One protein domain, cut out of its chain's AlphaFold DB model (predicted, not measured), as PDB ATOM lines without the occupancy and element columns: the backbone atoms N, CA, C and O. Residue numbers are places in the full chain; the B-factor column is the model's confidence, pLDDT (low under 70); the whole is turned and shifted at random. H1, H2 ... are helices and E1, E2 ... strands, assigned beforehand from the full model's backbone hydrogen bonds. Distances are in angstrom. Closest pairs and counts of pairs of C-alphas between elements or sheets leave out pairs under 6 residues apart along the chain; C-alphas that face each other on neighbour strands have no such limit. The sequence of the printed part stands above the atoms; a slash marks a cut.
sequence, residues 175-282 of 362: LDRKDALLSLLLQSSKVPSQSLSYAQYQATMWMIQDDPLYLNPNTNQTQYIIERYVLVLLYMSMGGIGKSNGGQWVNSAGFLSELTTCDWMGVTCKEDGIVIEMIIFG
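Overview. This is residues 175 to 282 of the 362 residues of the protein "Hypothetical protein" of Ditylum brightwellii (UniProt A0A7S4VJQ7). One helix, H3, runs through the middle of this domain, with H2 packed slantwise on one side of it and a small two-strand hairpin, E1 and E2, on the opposite side. H1 forms a helical hairpin with H2 and stands crosswise near the first part of H3, while a long loop, residues 238 to 266, leads from the end of H3 to the strands. The printed part has 108 residues with three named helices and then two named strands, in the order H1, H2, H3, E1, E2; the sheet E1 - E2 is antiparallel. The class is mostly helix, though under half of the residues are in named elements. The whole is compact, with a radius of gyration of the C-alphas of 13.6 A, and its outline is rounded, with spans of 34 by 33 by 23 A.

Along the chain. H1 covers residues 175 to 189 and is 21.5 A long from first to last C-alpha; it begins at C-alpha 175, (157.265, 203.276, 178.191). H2, residues 198 to 209, measures 16.2 A. H3, residues 222 to 237, measures 22.3 A and begins at C-alpha 222, (156.996, 186.651, 170.982). E1 is residues 267 to 269, 6.6 A long. E2 is residues 275 to 278, 7.7 A long, and ends at C-alpha 278, (174.294, 178.377, 166.520).

Arrangement. H1 and H2 are a helical hairpin: they touch and run opposite ways at a steep tilt of 37 degrees, only just past shallow. H1 touches H2 with residues 177 to 182 alone, and H2 touches H1 with residues 204 to 208 alone; the closest C-alphas, of Lys 178 and Ile 208, are 5.9 A apart. H2 and H3 touch, with the C-alphas of Ala 203 and Leu 233 closest at 5.0 A; they run opposite ways at a steep tilt of 47 degrees. H1 and H3 are close but not clearly touching and about perpendicular, at 78 degrees; their closest C-alphas, of Leu 185 and Ile 226, are 7.4 A apart. In H1, H2 and H3 every O i to N i+4 pair is within hydrogen-bond range. The closest C-alphas of H3 and E2, of Glu 227 and Val 275, are 7.1 A apart. E1 and E2 form an antiparallel hairpin, with 154 degrees between their directions; N 268 and O 277, 2.8 A apart, and N 276 and O 268, 2.9 A apart, are within hydrogen-bond range. H1 and H2 are apart from both strands.

Size, cuts and confidence. The two C-alphas farthest apart, of Gln 194 and Glu 271, are 37.9 A apart. The printed part has no cut. The links H2 to H3, 12 residues, and H3 to E1, 29 residues, are long; H1 to H2 is short and E1 to E2 tight. The mean pLDDT of the printed part is 88.4, and residues 242 to 247 and residue 282 are under 70.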
ATOM      1  N   LEU A 175     157.634 203.708 176.842       78.88
ATOM      2  CA  LEU A 175     157.265 203.276 178.191       78.88
ATOM      3  C   LEU A 175     156.517 201.933 178.163       78.88
ATOM      4  O   LEU A 175     156.879 201.025 178.906       78.88
ATOM      5  N   ASP A 176     155.586 201.765 177.224       86.00
ATOM      6  CA  ASP A 176     154.820 200.525 177.066       86.00
ATOM      7  C   ASP A 176     155.704 199.374 176.566       86.00
ATOM      8  O   ASP A 176     155.566 198.232 177.011       86.00
ATOM      9  N   ARG A 177     156.659 199.663 175.668       87.00
ATOM     10  CA  ARG A 177     157.585 198.645 175.147       87.00
ATOM     11  C   ARG A 177     158.464 198.070 176.251       87.00
ATOM     12  O   ARG A 177     158.645 196.855 176.302       87.00
ATOM     13  N   LYS A 178     159.010 198.925 177.120       92.06
ATOM     14  CA  LYS A 178     159.874 198.496 178.223       92.06
ATOM     15  C   LYS A 178     159.150 197.506 179.131       92.06
ATOM     16  O   LYS A 178     159.687 196.434 179.386       92.06
ATOM     17  N   ASP A 179     157.949 197.844 179.588       92.44
ATOM     18  CA  ASP A 179     157.216 197.019 180.551       92.44
ATOM     19  C   ASP A 179     156.719 195.707 179.921       92.44
ATOM     20  O   ASP A 179     156.811 194.639 180.540       92.44
ATOM     21  N   ALA A 180     156.286 195.744 178.658       92.25
ATOM     22  CA  ALA A 180     155.905 194.548 177.908       92.25
ATOM     23  C   ALA A 180     157.102 193.612 177.649       92.25
ATOM     24  O   ALA A 180     156.999 192.400 177.833       92.25
ATOM     25  N   LEU A 181     158.270 194.155 177.288       92.62
ATOM     26  CA  LEU A 181     159.476 193.349 177.104       92.62
ATOM     27  C   LEU A 181     159.953 192.762 178.441       92.62
ATOM     28  O   LEU A 181     160.262 191.576 178.524       92.62
ATOM     29  N   LEU A 182     159.987 193.568 179.506       92.75
ATOM     30  CA  LEU A 182     160.463 193.121 180.813       92.75
ATOM     31  C   LEU A 182     159.559 192.030 181.392       92.75
ATOM     32  O   LEU A 182     160.061 191.035 181.910       92.75
ATOM     33  N   SER A 183     158.238 192.181 181.274       93.00
ATOM     34  CA  SER A 183     157.283 191.157 181.709       93.00
ATOM     35  C   SER A 183     157.459 189.849 180.936       93.00
ATOM     36  O   SER A 183     157.540 188.791 181.564       93.00
ATOM     37  N   LEU A 184     157.636 189.911 179.611       93.38
ATOM     38  CA  LEU A 184     157.913 188.739 178.779       93.38
ATOM     39  C   LEU A 184     159.223 188.030 179.182       93.38
ATOM     40  O   LEU A 184     159.264 186.808 179.357       93.38
ATOM     41  N   LEU A 185     160.303 188.790 179.375       90.56
ATOM     42  CA  LEU A 185     161.619 188.250 179.724       90.56
ATOM     43  C   LEU A 185     161.661 187.681 181.153       90.56
ATOM     44  O   LEU A 185     162.242 186.618 181.389       90.56
ATOM     45  N   LEU A 186     160.998 188.330 182.110       89.56
ATOM     46  CA  LEU A 186     160.884 187.829 183.483       89.56
ATOM     47  C   LEU A 186     160.027 186.560 183.549       89.56
ATOM     48  O   LEU A 186     160.389 185.613 184.247       89.56
ATOM     49  N   GLN A 187     158.942 186.500 182.772       91.44
ATOM     50  CA  GLN A 187     158.104 185.306 182.675       91.44
ATOM     51  C   GLN A 187     158.876 184.112 182.100       91.44
ATOM     52  O   GLN A 187     158.736 182.996 182.600       91.44
ATOM     53  N   SER A 188     159.712 184.342 181.084       87.44
ATOM     54  CA  SER A 188     160.485 183.271 180.441       87.44
ATOM     55  C   SER A 188     161.649 182.758 181.300       87.44
ATOM     56  O   SER A 188     161.915 181.558 181.326       87.44
ATOM     57  N   SER A 189     162.326 183.639 182.044       83.12
ATOM     58  CA  SER A 189     163.552 183.285 182.769       83.12
ATOM     59  C   SER A 189     163.321 182.629 184.134       83.12
ATOM     60  O   SER A 189     164.221 181.960 184.639       83.12
ATOM     61  N   LYS A 190     162.144 182.810 184.755       84.38
ATOM     62  CA  LYS A 190     161.884 182.451 186.169       84.38
ATOM     63  C   LYS A 190     162.902 183.057 187.157       84.38
ATOM     64  O   LYS A 190     162.964 182.626 188.309       84.38
ATOM     65  N   VAL A 191     163.707 184.033 186.730       77.06
ATOM     66  CA  VAL A 191     164.728 184.673 187.565       77.06
ATOM     67  C   VAL A 191     164.063 185.800 188.364       77.06
ATOM     68  O   VAL A 191     163.309 186.587 187.788       77.06
ATOM     69  N   PRO A 192     164.325 185.915 189.680       78.75
ATOM     70  CA  PRO A 192     163.863 187.053 190.463       78.75
ATOM     71  C   PRO A 192     164.361 188.366 189.850       78.75
ATOM     72  O   PRO A 192     165.546 188.510 189.548       78.75
ATOM     73  N   SER A 193     163.481 189.358 189.727       73.19
ATOM     74  CA  SER A 193     163.791 190.657 189.108       73.19
ATOM     75  C   SER A 193     164.935 191.430 189.780       73.19
ATOM     76  O   SER A 193     165.481 192.359 189.192       73.19
ATOM     77  N   GLN A 194     165.319 191.049 191.000       80.56
ATOM     78  CA  GLN A 194     166.297 191.757 191.827       80.56
ATOM     79  C   GLN A 194     167.759 191.407 191.508       80.56
ATOM     80  O   GLN A 194     168.656 192.056 192.039       80.56
ATOM     81  N   SER A 195     168.032 190.416 190.652       83.25
ATOM     82  CA  SER A 195     169.408 189.986 190.372       83.25
ATOM     83  C   SER A 195     169.646 189.651 188.899       83.25
ATOM     84  O   SER A 195     170.016 188.524 188.563       83.25
ATOM     85  N   LEU A 196     169.450 190.625 188.006       89.06
ATOM     86  CA  LEU A 196     169.954 190.485 186.639       89.06
ATOM     87  C   LEU A 196     171.485 190.522 186.677       89.06
ATOM     88  O   LEU A 196     172.089 191.453 187.212       89.06
ATOM     89  N   SER A 197     172.120 189.505 186.101       91.50
ATOM     90  CA  SER A 197     173.556 189.548 185.827       91.50
ATOM     91  C   SER A 197     173.888 190.727 184.911       91.50
ATOM     92  O   SER A 197     173.035 191.210 184.166       91.50
ATOM     93  N   TYR A 198     175.147 191.169 184.913       91.38
ATOM     94  CA  TYR A 198     175.592 192.266 184.049       91.38
ATOM     95  C   TYR A 198     175.250 192.029 182.566       91.38
ATOM     96  O   TYR A 198     174.745 192.928 181.898       91.38
ATOM     97  N   ALA A 199     175.435 190.800 182.069       92.75
ATOM     98  CA  ALA A 199     175.099 190.433 180.694       92.75
ATOM     99  C   ALA A 199     173.584 190.470 180.420       92.75
ATOM    100  O   ALA A 199     173.166 190.975 179.382       92.75
ATOM    101  N   GLN A 200     172.759 189.993 181.361       93.19
ATOM    102  CA  GLN A 200     171.296 190.090 181.261       93.19
ATOM    103  C   GLN A 200     170.826 191.536 181.261       93.19
ATOM    104  O   GLN A 200     169.979 191.898 180.447       93.19
ATOM    105  N   TYR A 201     171.396 192.367 182.132       92.31
ATOM    106  CA  TYR A 201     171.114 193.793 182.152       92.31
ATOM    107  C   TYR A 201     171.460 194.435 180.803       92.31
ATOM    108  O   TYR A 201     170.594 195.064 180.205       92.31
ATOM    109  N   GLN A 202     172.665 194.213 180.268       93.69
ATOM    110  CA  GLN A 202     173.058 194.784 178.976       93.69
ATOM    111  C   GLN A 202     172.196 194.298 177.813       93.69
ATOM    112  O   GLN A 202     171.758 195.112 177.007       93.69
ATOM    113  N   ALA A 203     171.905 193.000 177.742       94.75
ATOM    114  CA  ALA A 203     171.053 192.454 176.694       94.75
ATOM    115  C   ALA A 203     169.632 193.023 176.761       94.75
ATOM    116  O   ALA A 203     169.063 193.404 175.743       94.75
ATOM    117  N   THR A 204     169.081 193.139 177.971       93.69
ATOM    118  CA  THR A 204     167.755 193.726 178.196       93.69
ATOM    119  C   THR A 204     167.734 195.197 177.792       93.69
ATOM    120  O   THR A 204     166.832 195.623 177.077       93.69
ATOM    121  N   MET A 205     168.736 195.972 178.213       93.19
ATOM    122  CA  MET A 205     168.834 197.392 177.877       93.19
ATOM    123  C   MET A 205     168.983 197.609 176.371       93.19
ATOM    124  O   MET A 205     168.263 198.438 175.821       93.19
ATOM    125  N   TRP A 206     169.817 196.807 175.704       95.00
ATOM    126  CA  TRP A 206     169.968 196.846 174.251       95.00
ATOM    127  C   TRP A 206     168.642 196.548 173.540       95.00
ATOM    128  O   TRP A 206     168.214 197.324 172.692       95.00
ATOM    129  N   MET A 207     167.920 195.495 173.947       94.81
ATOM    130  CA  MET A 207     166.609 195.168 173.364       94.81
ATOM    131  C   MET A 207     165.586 196.308 173.513       94.81
ATOM    132  O   MET A 207     164.746 196.506 172.637       94.81
ATOM    133  N   ILE A 208     165.637 197.056 174.620       93.38
ATOM    134  CA  ILE A 208     164.712 198.165 174.891       93.38
ATOM    135  C   ILE A 208     165.077 199.412 174.078       93.38
ATOM    136  O   ILE A 208     164.183 200.052 173.521       93.38
ATOM    137  N   GLN A 209     166.357 199.781 174.064       92.94
ATOM    138  CA  GLN A 209     166.812 201.101 173.620       92.94
ATOM    139  C   GLN A 209     167.398 201.096 172.213       92.94
ATOM    140  O   GLN A 209     167.158 202.035 171.459       92.94
ATOM    141  N   ASP A 210     168.123 200.039 171.866       94.25
ATOM    142  CA  ASP A 210     169.037 200.038 170.729       94.25
ATOM    143  C   ASP A 210     168.655 199.020 169.650       94.25
ATOM    144  O   ASP A 210     169.223 199.078 168.566       94.25
ATOM    145  N   ASP A 211     167.723 198.093 169.916       94.81
ATOM    146  CA  ASP A 211     167.323 197.070 168.944       94.81
ATOM    147  C   ASP A 211     166.659 197.695 167.704       94.81
ATOM    148  O   ASP A 211     165.500 198.128 167.783       94.81
ATOM    149  N   PRO A 212     167.342 197.687 166.544       94.81
ATOM    150  CA  PRO A 212     166.865 198.363 165.340       94.81
ATOM    151  C   PRO A 212     165.668 197.658 164.687       94.81
ATOM    152  O   PRO A 212     164.925 198.280 163.933       94.81
ATOM    153  N   LEU A 213     165.438 196.374 164.991       92.94
ATOM    154  CA  LEU A 213     164.308 195.625 164.435       92.94
ATOM    155  C   LEU A 213     162.972 196.013 165.097       92.94
ATOM    156  O   LEU A 213     161.908 195.756 164.533       92.94
ATOM    157  N   TYR A 214     163.029 196.643 166.276       91.56
ATOM    158  CA  TYR A 214     161.891 197.170 167.035       91.56
ATOM    159  C   TYR A 214     160.691 196.208 167.125       91.56
ATOM    160  O   TYR A 214     159.536 196.600 166.950       91.56
ATOM    161  N   LEU A 215     160.958 194.923 167.392       91.69
ATOM    162  CA  LEU A 215     159.912 193.900 167.460       91.69
ATOM    163  C   LEU A 215     158.871 194.239 168.538       91.69
ATOM    164  O   LEU A 215     159.216 194.659 169.650       91.69
ATOM    165  N   ASN A 216     157.590 194.046 168.205       90.69
ATOM    166  CA  ASN A 216     156.481 194.411 169.079       90.69
ATOM    167  C   ASN A 216     156.107 193.235 170.006       90.69
ATOM    168  O   ASN A 216     155.585 192.227 169.515       90.69
ATOM    169  N   PRO A 217     156.294 193.360 171.335       90.56
ATOM    170  CA  PRO A 217     156.020 192.286 172.294       90.56
ATOM    171  C   PRO A 217     154.541 191.891 172.404       90.56
ATOM    172  O   PRO A 217     154.245 190.823 172.930       90.56
ATOM    173  N   ASN A 218     153.616 192.707 171.887       88.69
ATOM    174  CA  ASN A 218     152.173 192.448 171.932       88.69
ATOM    175  C   ASN A 218     151.640 191.698 170.696       88.69
ATOM    176  O   ASN A 218     150.430 191.544 170.541       88.69
ATOM    177  N   THR A 219     152.518 191.276 169.784       90.00
ATOM    178  CA  THR A 219     152.150 190.562 168.550       90.00
ATOM    179  C   THR A 219     152.469 189.068 168.651       90.00
ATOM    180  O   THR A 219     153.034 188.601 169.635       90.00
ATOM    181  N   ASN A 220     152.165 188.299 167.605       88.31
ATOM    182  CA  ASN A 220     152.566 186.891 167.475       88.31
ATOM    183  C   ASN A 220     154.087 186.690 167.266       88.31
ATOM    184  O   ASN A 220     154.516 185.587 166.939       88.31
ATOM    185  N   GLN A 221     154.908 187.729 167.465       91.38
ATOM    186  CA  GLN A 221     156.365 187.694 167.312       91.38
ATOM    187  C   GLN A 221     157.120 187.366 168.607       91.38
ATOM    188  O   GLN A 221     158.347 187.462 168.649       91.38
ATOM    189  N   THR A 222     156.416 186.972 169.670       92.56
ATOM    190  CA  THR A 222     156.996 186.651 170.982       92.56
ATOM    191  C   THR A 222     158.196 185.710 170.889       92.56
ATOM    192  O   THR A 222     159.201 185.921 171.564       92.56
ATOM    193  N   GLN A 223     158.110 184.698 170.025       94.12
ATOM    194  CA  GLN A 223     159.191 183.741 169.824       94.12
ATOM    195  C   GLN A 223     160.465 184.405 169.276       94.12
ATOM    196  O   GLN A 223     161.528 184.243 169.870       94.12
ATOM    197  N   TYR A 224     160.356 185.227 168.228       94.75
ATOM    198  CA  TYR A 224     161.496 185.954 167.654       94.75
ATOM    199  C   TYR A 224     162.147 186.911 168.658       94.75
ATOM    200  O   TYR A 224     163.369 187.050 168.687       94.75
ATOM    201  N   ILE A 225     161.345 187.547 169.518       95.56
ATOM    202  CA  ILE A 225     161.848 188.424 170.584       95.56
ATOM    203  C   ILE A 225     162.687 187.630 171.587       95.56
ATOM    204  O   ILE A 225     163.765 188.082 171.975       95.56
ATOM    205  N   ILE A 226     162.213 186.449 171.996       95.19
ATOM    206  CA  ILE A 226     162.930 185.581 172.937       95.19
ATOM    207  C   ILE A 226     164.223 185.059 172.305       95.19
ATOM    208  O   ILE A 226     165.275 185.152 172.935       95.19
ATOM    209  N   GLU A 227     164.176 184.558 171.070       95.75
ATOM    210  CA  GLU A 227     165.356 184.050 170.358       95.75
ATOM    211  C   GLU A 227     166.428 185.132 170.214       95.75
ATOM    212  O   GLU A 227     167.586 184.931 170.589       95.75
ATOM    213  N   ARG A 228     166.023 186.325 169.771       96.50
ATOM    214  CA  ARG A 228     166.909 187.481 169.652       96.50
ATOM    215  C   ARG A 228     167.500 187.872 171.001       96.50
ATOM    216  O   ARG A 228     168.713 188.029 171.098       96.50
ATOM    217  N   TYR A 229     166.690 187.950 172.056       96.19
ATOM    218  CA  TYR A 229     167.184 188.242 173.403       96.19
ATOM    219  C   TYR A 229     168.206 187.207 173.892       96.19
ATOM    220  O   TYR A 229     169.236 187.593 174.440       96.19
ATOM    221  N   VAL A 230     167.963 185.909 173.685       95.88
ATOM    222  CA  VAL A 230     168.887 184.839 174.100       95.88
ATOM    223  C   VAL A 230     170.225 184.957 173.370       95.88
ATOM    224  O   VAL A 230     171.277 184.861 174.006       95.88
ATOM    225  N   LEU A 231     170.207 185.225 172.063       95.56
ATOM    226  CA  LEU A 231     171.426 185.400 171.272       95.56
ATOM    227  C   LEU A 231     172.200 186.665 171.669       95.56
ATOM    228  O   LEU A 231     173.426 186.629 171.781       95.56
ATOM    229  N   VAL A 232     171.501 187.766 171.953       95.31
ATOM    230  CA  VAL A 232     172.109 188.996 172.482       95.31
ATOM    231  C   VAL A 232     172.698 188.747 173.869       95.31
ATOM    232  O   VAL A 232     173.827 189.140 174.136       95.31
ATOM    233  N   LEU A 233     171.982 188.059 174.757       94.69
ATOM    234  CA  LEU A 233     172.483 187.693 176.080       94.69
ATOM    235  C   LEU A 233     173.772 186.881 175.979       94.69
ATOM    236  O   LEU A 233     174.751 187.185 176.666       94.69
ATOM    237  N   LEU A 234     173.794 185.889 175.094       93.19
ATOM    238  CA  LEU A 234     174.985 185.097 174.834       93.19
ATOM    239  C   LEU A 234     176.133 185.981 174.320       93.19
ATOM    240  O   LEU A 234     177.237 185.909 174.864       93.19
ATOM    241  N   TYR A 235     175.849 186.904 173.395       92.06
ATOM    242  CA  TYR A 235     176.792 187.917 172.906       92.06
ATOM    243  C   TYR A 235     177.418 188.755 174.011       92.06
ATOM    244  O   TYR A 235     178.645 188.844 174.106       92.06
ATOM    245  N   MET A 236     176.595 189.316 174.892       92.06
ATOM    246  CA  MET A 236     177.075 190.107 176.025       92.06
ATOM    247  C   MET A 236     177.893 189.255 176.994       92.06
ATOM    248  O   MET A 236     178.952 189.680 177.456       92.06
ATOM    249  N   SER A 237     177.432 188.035 177.283       90.81
ATOM    250  CA  SER A 237     178.087 187.131 178.234       90.81
ATOM    251  C   SER A 237     179.491 186.714 177.793       90.81
ATOM    252  O   SER A 237     180.362 186.484 178.629       90.81
ATOM    253  N   MET A 238     179.726 186.682 176.481       87.12
ATOM    254  CA  MET A 238     181.013 186.357 175.874       87.12
ATOM    255  C   MET A 238     181.917 187.581 175.657       87.12
ATOM    256  O   MET A 238     182.979 187.460 175.045       87.12
ATOM    257  N   GLY A 239     181.524 188.761 176.148       85.25
ATOM    258  CA  GLY A 239     182.293 189.997 175.989       85.25
ATOM    259  C   GLY A 239     182.222 190.583 174.577       85.25
ATOM    260  O   GLY A 239     183.161 191.249 174.137       85.25
ATOM    261  N   GLY A 240     181.133 190.318 173.847       80.94
ATOM    262  CA  GLY A 240     180.913 190.847 172.503       80.94
ATOM    263  C   GLY A 240     180.792 192.376 172.471       80.94
ATOM    264  O   GLY A 240     181.256 193.010 171.523       80.94
ATOM    265  N   ILE A 241     180.242 192.994 173.521       73.44
ATOM    266  CA  ILE A 241     180.271 194.450 173.698       73.44
ATOM    267  C   ILE A 241     181.488 194.811 174.539       73.44
ATOM    268  O   ILE A 241     181.570 194.486 175.720       73.44
ATOM    269  N   GLY A 242     182.456 195.488 173.930       57.84
ATOM    270  CA  GLY A 242     183.613 195.951 174.691       57.84
ATOM    271  C   GLY A 242     184.746 196.576 173.903       57.84
ATOM    272  O   GLY A 242     185.648 197.136 174.521       57.84
ATOM    273  N   LYS A 243     184.753 196.525 172.568       48.75
ATOM    274  CA  LYS A 243     185.802 197.203 171.804       48.75
ATOM    275  C   LYS A 243     185.228 197.864 170.569       48.75
ATOM    276  O   LYS A 243     184.723 197.194 169.678       48.75
ATOM    277  N   SER A 244     185.461 199.166 170.480       47.62
ATOM    278  CA  SER A 244     185.417 199.980 169.264       47.62
ATOM    279  C   SER A 244     186.257 199.420 168.096       47.62
ATOM    280  O   SER A 244     186.227 199.994 167.019       47.62
ATOM    281  N   ASN A 245     186.943 198.281 168.279       43.91
ATOM    282  CA  ASN A 245     187.751 197.565 167.289       43.91
ATOM    283  C   ASN A 245     187.388 196.063 167.182       43.91
ATOM    284  O   ASN A 245     188.269 195.236 166.963       43.91
ATOM    285  N   GLY A 246     186.117 195.699 167.379       49.41
ATOM    286  CA  GLY A 246     185.645 194.315 167.282       49.41
ATOM    287  C   GLY A 246     185.780 193.563 168.606       49.41
ATOM    288  O   GLY A 246     186.870 193.430 169.171       49.41
ATOM    289  N   GLY A 247     184.649 193.087 169.134       62.66
ATOM    290  CA  GLY A 247     184.639 192.138 170.246       62.66
ATOM    291  C   GLY A 247     185.494 190.906 169.928       62.66
ATOM    292  O   GLY A 247     185.816 190.630 168.777       62.66
ATOM    293  N   GLN A 248     185.870 190.131 170.947       71.38
ATOM    294  CA  GLN A 248     186.646 188.891 170.745       71.38
ATOM    295  C   GLN A 248     185.872 187.800 169.995       71.38
ATOM    296  O   GLN A 248     186.405 186.721 169.729       71.38
ATOM    297  N   TRP A 249     184.607 188.060 169.687       79.81
ATOM    298  CA  TRP A 249     183.789 187.143 168.940       79.81
ATOM    299  C   TRP A 249     184.138 187.226 167.453       79.81
ATOM    300  O   TRP A 249     183.815 188.188 166.758       79.81
ATOM    301  N   VAL A 250     184.828 186.193 166.976       77.12
ATOM    302  CA  VAL A 250     185.081 185.979 165.553       77.12
ATOM    303  C   VAL A 250     183.744 185.672 164.876       77.12
ATOM    304  O   VAL A 250     182.974 184.867 165.386       77.12
ATOM    305  N   ASN A 251     183.468 186.292 163.727       82.38
ATOM    306  CA  ASN A 251     182.216 186.111 162.980       82.38
ATOM    307  C   ASN A 251     180.967 186.696 163.662       82.38
ATOM    308  O   ASN A 251     179.884 186.139 163.555       82.38
ATOM    309  N   SER A 252     181.082 187.855 164.312       88.69
ATOM    310  CA  SER A 252     179.926 188.605 164.827       88.69
ATOM    311  C   SER A 252     179.174 189.418 163.761       88.69
ATOM    312  O   SER A 252     178.426 190.338 164.093       88.69
ATOM    313  N   ALA A 253     179.369 189.129 162.470       90.31
ATOM    314  CA  ALA A 253     178.724 189.887 161.405       90.31
ATOM    315  C   ALA A 253     177.192 189.781 161.514       90.31
ATOM    316  O   ALA A 253     176.641 188.694 161.687       90.31
ATOM    317  N   GLY A 254     176.516 190.929 161.451       91.94
ATOM    318  CA  GLY A 254     175.061 191.028 161.584       91.94
ATOM    319  C   GLY A 254     174.535 191.032 163.025       91.94
ATOM    320  O   GLY A 254     173.408 191.479 163.234       91.94
ATOM    321  N   PHE A 255     175.320 190.641 164.034       93.06
ATOM    322  CA  PHE A 255     174.868 190.725 165.426       93.06
ATOM    323  C   PHE A 255     174.550 192.169 165.813       93.06
ATOM    324  O   PHE A 255     175.275 193.096 165.454       93.06
ATOM    325  N   LEU A 256     173.470 192.342 166.578       94.19
ATOM    326  CA  LEU A 256     172.978 193.650 167.023       94.19
ATOM    327  C   LEU A 256     172.607 194.613 165.874       94.19
ATOM    328  O   LEU A 256     172.543 195.822 166.080       94.19
ATOM    329  N   SER A 257     172.368 194.097 164.666       94.75
ATOM    330  CA  SER A 257     171.910 194.882 163.511       94.75
ATOM    331  C   SER A 257     170.412 194.704 163.259       94.75
ATOM    332  O   SER A 257     169.756 193.914 163.930       94.75
ATOM    333  N   GLU A 258     169.854 195.413 162.278       95.25
ATOM    334  CA  GLU A 258     168.449 195.279 161.843       95.25
ATOM    335  C   GLU A 258     168.119 193.937 161.190       95.25
ATOM    336  O   GLU A 258     166.950 193.621 160.993       95.25
ATOM    337  N   LEU A 259     169.130 193.123 160.898       95.69
ATOM    338  CA  LEU A 259     168.944 191.800 160.330       95.69
ATOM    339  C   LEU A 259     168.199 190.866 161.294       95.69
ATOM    340  O   LEU A 259     168.311 190.986 162.527       95.69
ATOM    341  N   THR A 260     167.466 189.904 160.730       95.75
ATOM    342  CA  THR A 260     166.819 188.854 161.521       95.75
ATOM    343  C   THR A 260     167.876 187.964 162.174       95.75
ATOM    344  O   THR A 260     169.028 187.930 161.746       95.75
ATOM    345  N   THR A 261     167.510 187.237 163.230       96.12
ATOM    346  CA  THR A 261     168.444 186.332 163.920       96.12
ATOM    347  C   THR A 261     169.035 185.273 162.988       96.12
ATOM    348  O   THR A 261     170.174 184.874 163.191       96.12
ATOM    349  N   CYS A 262     168.301 184.865 161.951       96.94
ATOM    350  CA  CYS A 262     168.731 183.890 160.946       96.94
ATOM    351  C   CYS A 262     169.791 184.419 159.980       96.94
ATOM    352  O   CYS A 262     170.545 183.642 159.404       96.94
ATOM    353  N   ASP A 263     169.854 185.736 159.818       96.50
ATOM    354  CA  ASP A 263     170.833 186.406 158.965       96.50
ATOM    355  C   ASP A 263     172.127 186.727 159.731       96.50
ATOM    356  O   ASP A 263     173.083 187.272 159.174       96.50
ATOM    357  N   TRP A 264     172.171 186.430 161.034       95.44
ATOM    358  CA  TRP A 264     173.369 186.610 161.842       95.44
ATOM    359  C   TRP A 264     174.367 185.498 161.550       95.44
ATOM    360  O   TRP A 264     174.033 184.315 161.473       95.44
ATOM    361  N   MET A 265     175.633 185.876 161.403       93.44
ATOM    362  CA  MET A 265     176.665 184.935 160.997       93.44
ATOM    363  C   MET A 265     176.834 183.812 162.029       93.44
ATOM    364  O   MET A 265     177.055 184.054 163.213       93.44
ATOM    365  N   GLY A 266     176.745 182.565 161.559       92.62
ATOM    366  CA  GLY A 266     176.828 181.378 162.411       92.62
ATOM    367  C   GLY A 266     175.511 180.982 163.079       92.62
ATOM    368  O   GLY A 266     175.522 180.043 163.867       92.62
ATOM    369  N   VAL A 267     174.390 181.642 162.785       95.81
ATOM    370  CA  VAL A 267     173.058 181.191 163.202       95.81
ATOM    371  C   VAL A 267     172.403 180.439 162.046       95.81
ATOM    372  O   VAL A 267     172.373 180.923 160.920       95.81
ATOM    373  N   THR A 268     171.874 179.251 162.324       96.25
ATOM    374  CA  THR A 268     171.108 178.451 161.365       96.25
ATOM    375  C   THR A 268     169.657 178.408 161.816       96.25
ATOM    376  O   THR A 268     169.356 178.056 162.962       96.25
ATOM    377  N   CYS A 269     168.752 178.720 160.894       97.75
ATOM    378  CA  CYS A 269     167.316 178.642 161.111       97.75
ATOM    379  C   CYS A 269     166.660 177.564 160.257       97.75
ATOM    380  O   CYS A 269     167.190 177.132 159.232       97.75
ATOM    381  N   LYS A 270     165.470 177.161 160.683       96.75
ATOM    382  CA  LYS A 270     164.536 176.373 159.883       96.75
ATOM    383  C   LYS A 270     163.732 177.290 158.940       96.75
ATOM    384  O   LYS A 270     163.791 178.511 159.051       96.75
ATOM    385  N   GLU A 271     162.983 176.701 158.007       95.75
ATOM    386  CA  GLU A 271     162.130 177.405 157.026       95.75
ATOM    387  C   GLU A 271     161.114 178.377 157.653       95.75
ATOM    388  O   GLU A 271     160.710 179.346 157.019       95.75
ATOM    389  N   ASP A 272     160.712 178.135 158.901       93.12
ATOM    390  CA  ASP A 272     159.799 178.980 159.677       93.12
ATOM    391  C   ASP A 272     160.503 180.156 160.382       93.12
ATOM    392  O   ASP A 272     159.851 180.893 161.116       93.12
ATOM    393  N   GLY A 273     161.809 180.349 160.164       93.25
ATOM    394  CA  GLY A 273     162.594 181.429 160.768       93.25
ATOM    395  C   GLY A 273     163.006 181.170 162.220       93.25
ATOM    396  O   GLY A 273     163.506 182.077 162.877       93.25
ATOM    397  N   ILE A 274     162.802 179.950 162.722       94.50
ATOM    398  CA  ILE A 274     163.161 179.549 164.085       94.50
ATOM    399  C   ILE A 274     164.632 179.149 164.125       94.50
ATOM    400  O   ILE A 274     165.070 178.304 163.338       94.50
ATOM    401  N   VAL A 275     165.383 179.700 165.078       96.00
ATOM    402  CA  VAL A 275     166.786 179.324 165.304       96.00
ATOM    403  C   VAL A 275     166.878 177.871 165.787       96.00
ATOM    404  O   VAL A 275     166.337 177.519 166.834       96.00
ATOM    405  N   ILE A 276     167.600 177.029 165.044       96.62
ATOM    406  CA  ILE A 276     167.809 175.605 165.372       96.62
ATOM    407  C   ILE A 276     169.246 175.287 165.774       96.62
ATOM    408  O   ILE A 276     169.483 174.337 166.519       96.62
ATOM    409  N   GLU A 277     170.210 176.070 165.301       94.44
ATOM    410  CA  GLU A 277     171.621 175.856 165.585       94.44
ATOM    411  C   GLU A 277     172.358 177.191 165.614       94.44
ATOM    412  O   GLU A 277     172.003 178.153 164.932       94.44
ATOM    413  N   MET A 278     173.404 177.240 166.431       92.50
ATOM    414  CA  MET A 278     174.294 178.377 166.520       92.50
ATOM    415  C   MET A 278     175.732 177.894 166.656       92.50
ATOM    416  O   MET A 278     176.079 177.177 167.596       92.50
ATOM    417  N   ILE A 279     176.584 178.337 165.739       89.44
ATOM    418  CA  ILE A 279     177.992 177.981 165.681       89.44
ATOM    419  C   ILE A 279     178.824 179.144 166.205       89.44
ATOM    420  O   ILE A 279     179.029 180.169 165.553       89.44
ATOM    421  N   ILE A 280     179.339 178.963 167.415       84.88
ATOM    422  CA  ILE A 280     180.148 179.963 168.098       84.88
ATOM    423  C   ILE A 280     181.619 179.691 167.787       84.88
ATOM    424  O   ILE A 280     182.300 178.937 168.483       84.88
ATOM    425  N   PHE A 281     182.134 180.319 166.733       72.06
ATOM    426  CA  PHE A 281     183.568 180.313 166.462       72.06
ATOM    427  C   PHE A 281     184.244 181.363 167.350       72.06
ATOM    428  O   PHE A 281     184.204 182.555 167.071       72.06
ATOM    429  N   GLY A 282     184.838 180.940 168.467       64.81
ATOM    430  CA  GLY A 282     185.460 181.863 169.416       64.81
ATOM    431  C   GLY A 282     186.718 181.312 170.080       64.81
ATOM    432  O   GLY A 282     186.774 180.162 170.514       64.81
TER     433      GLY A 282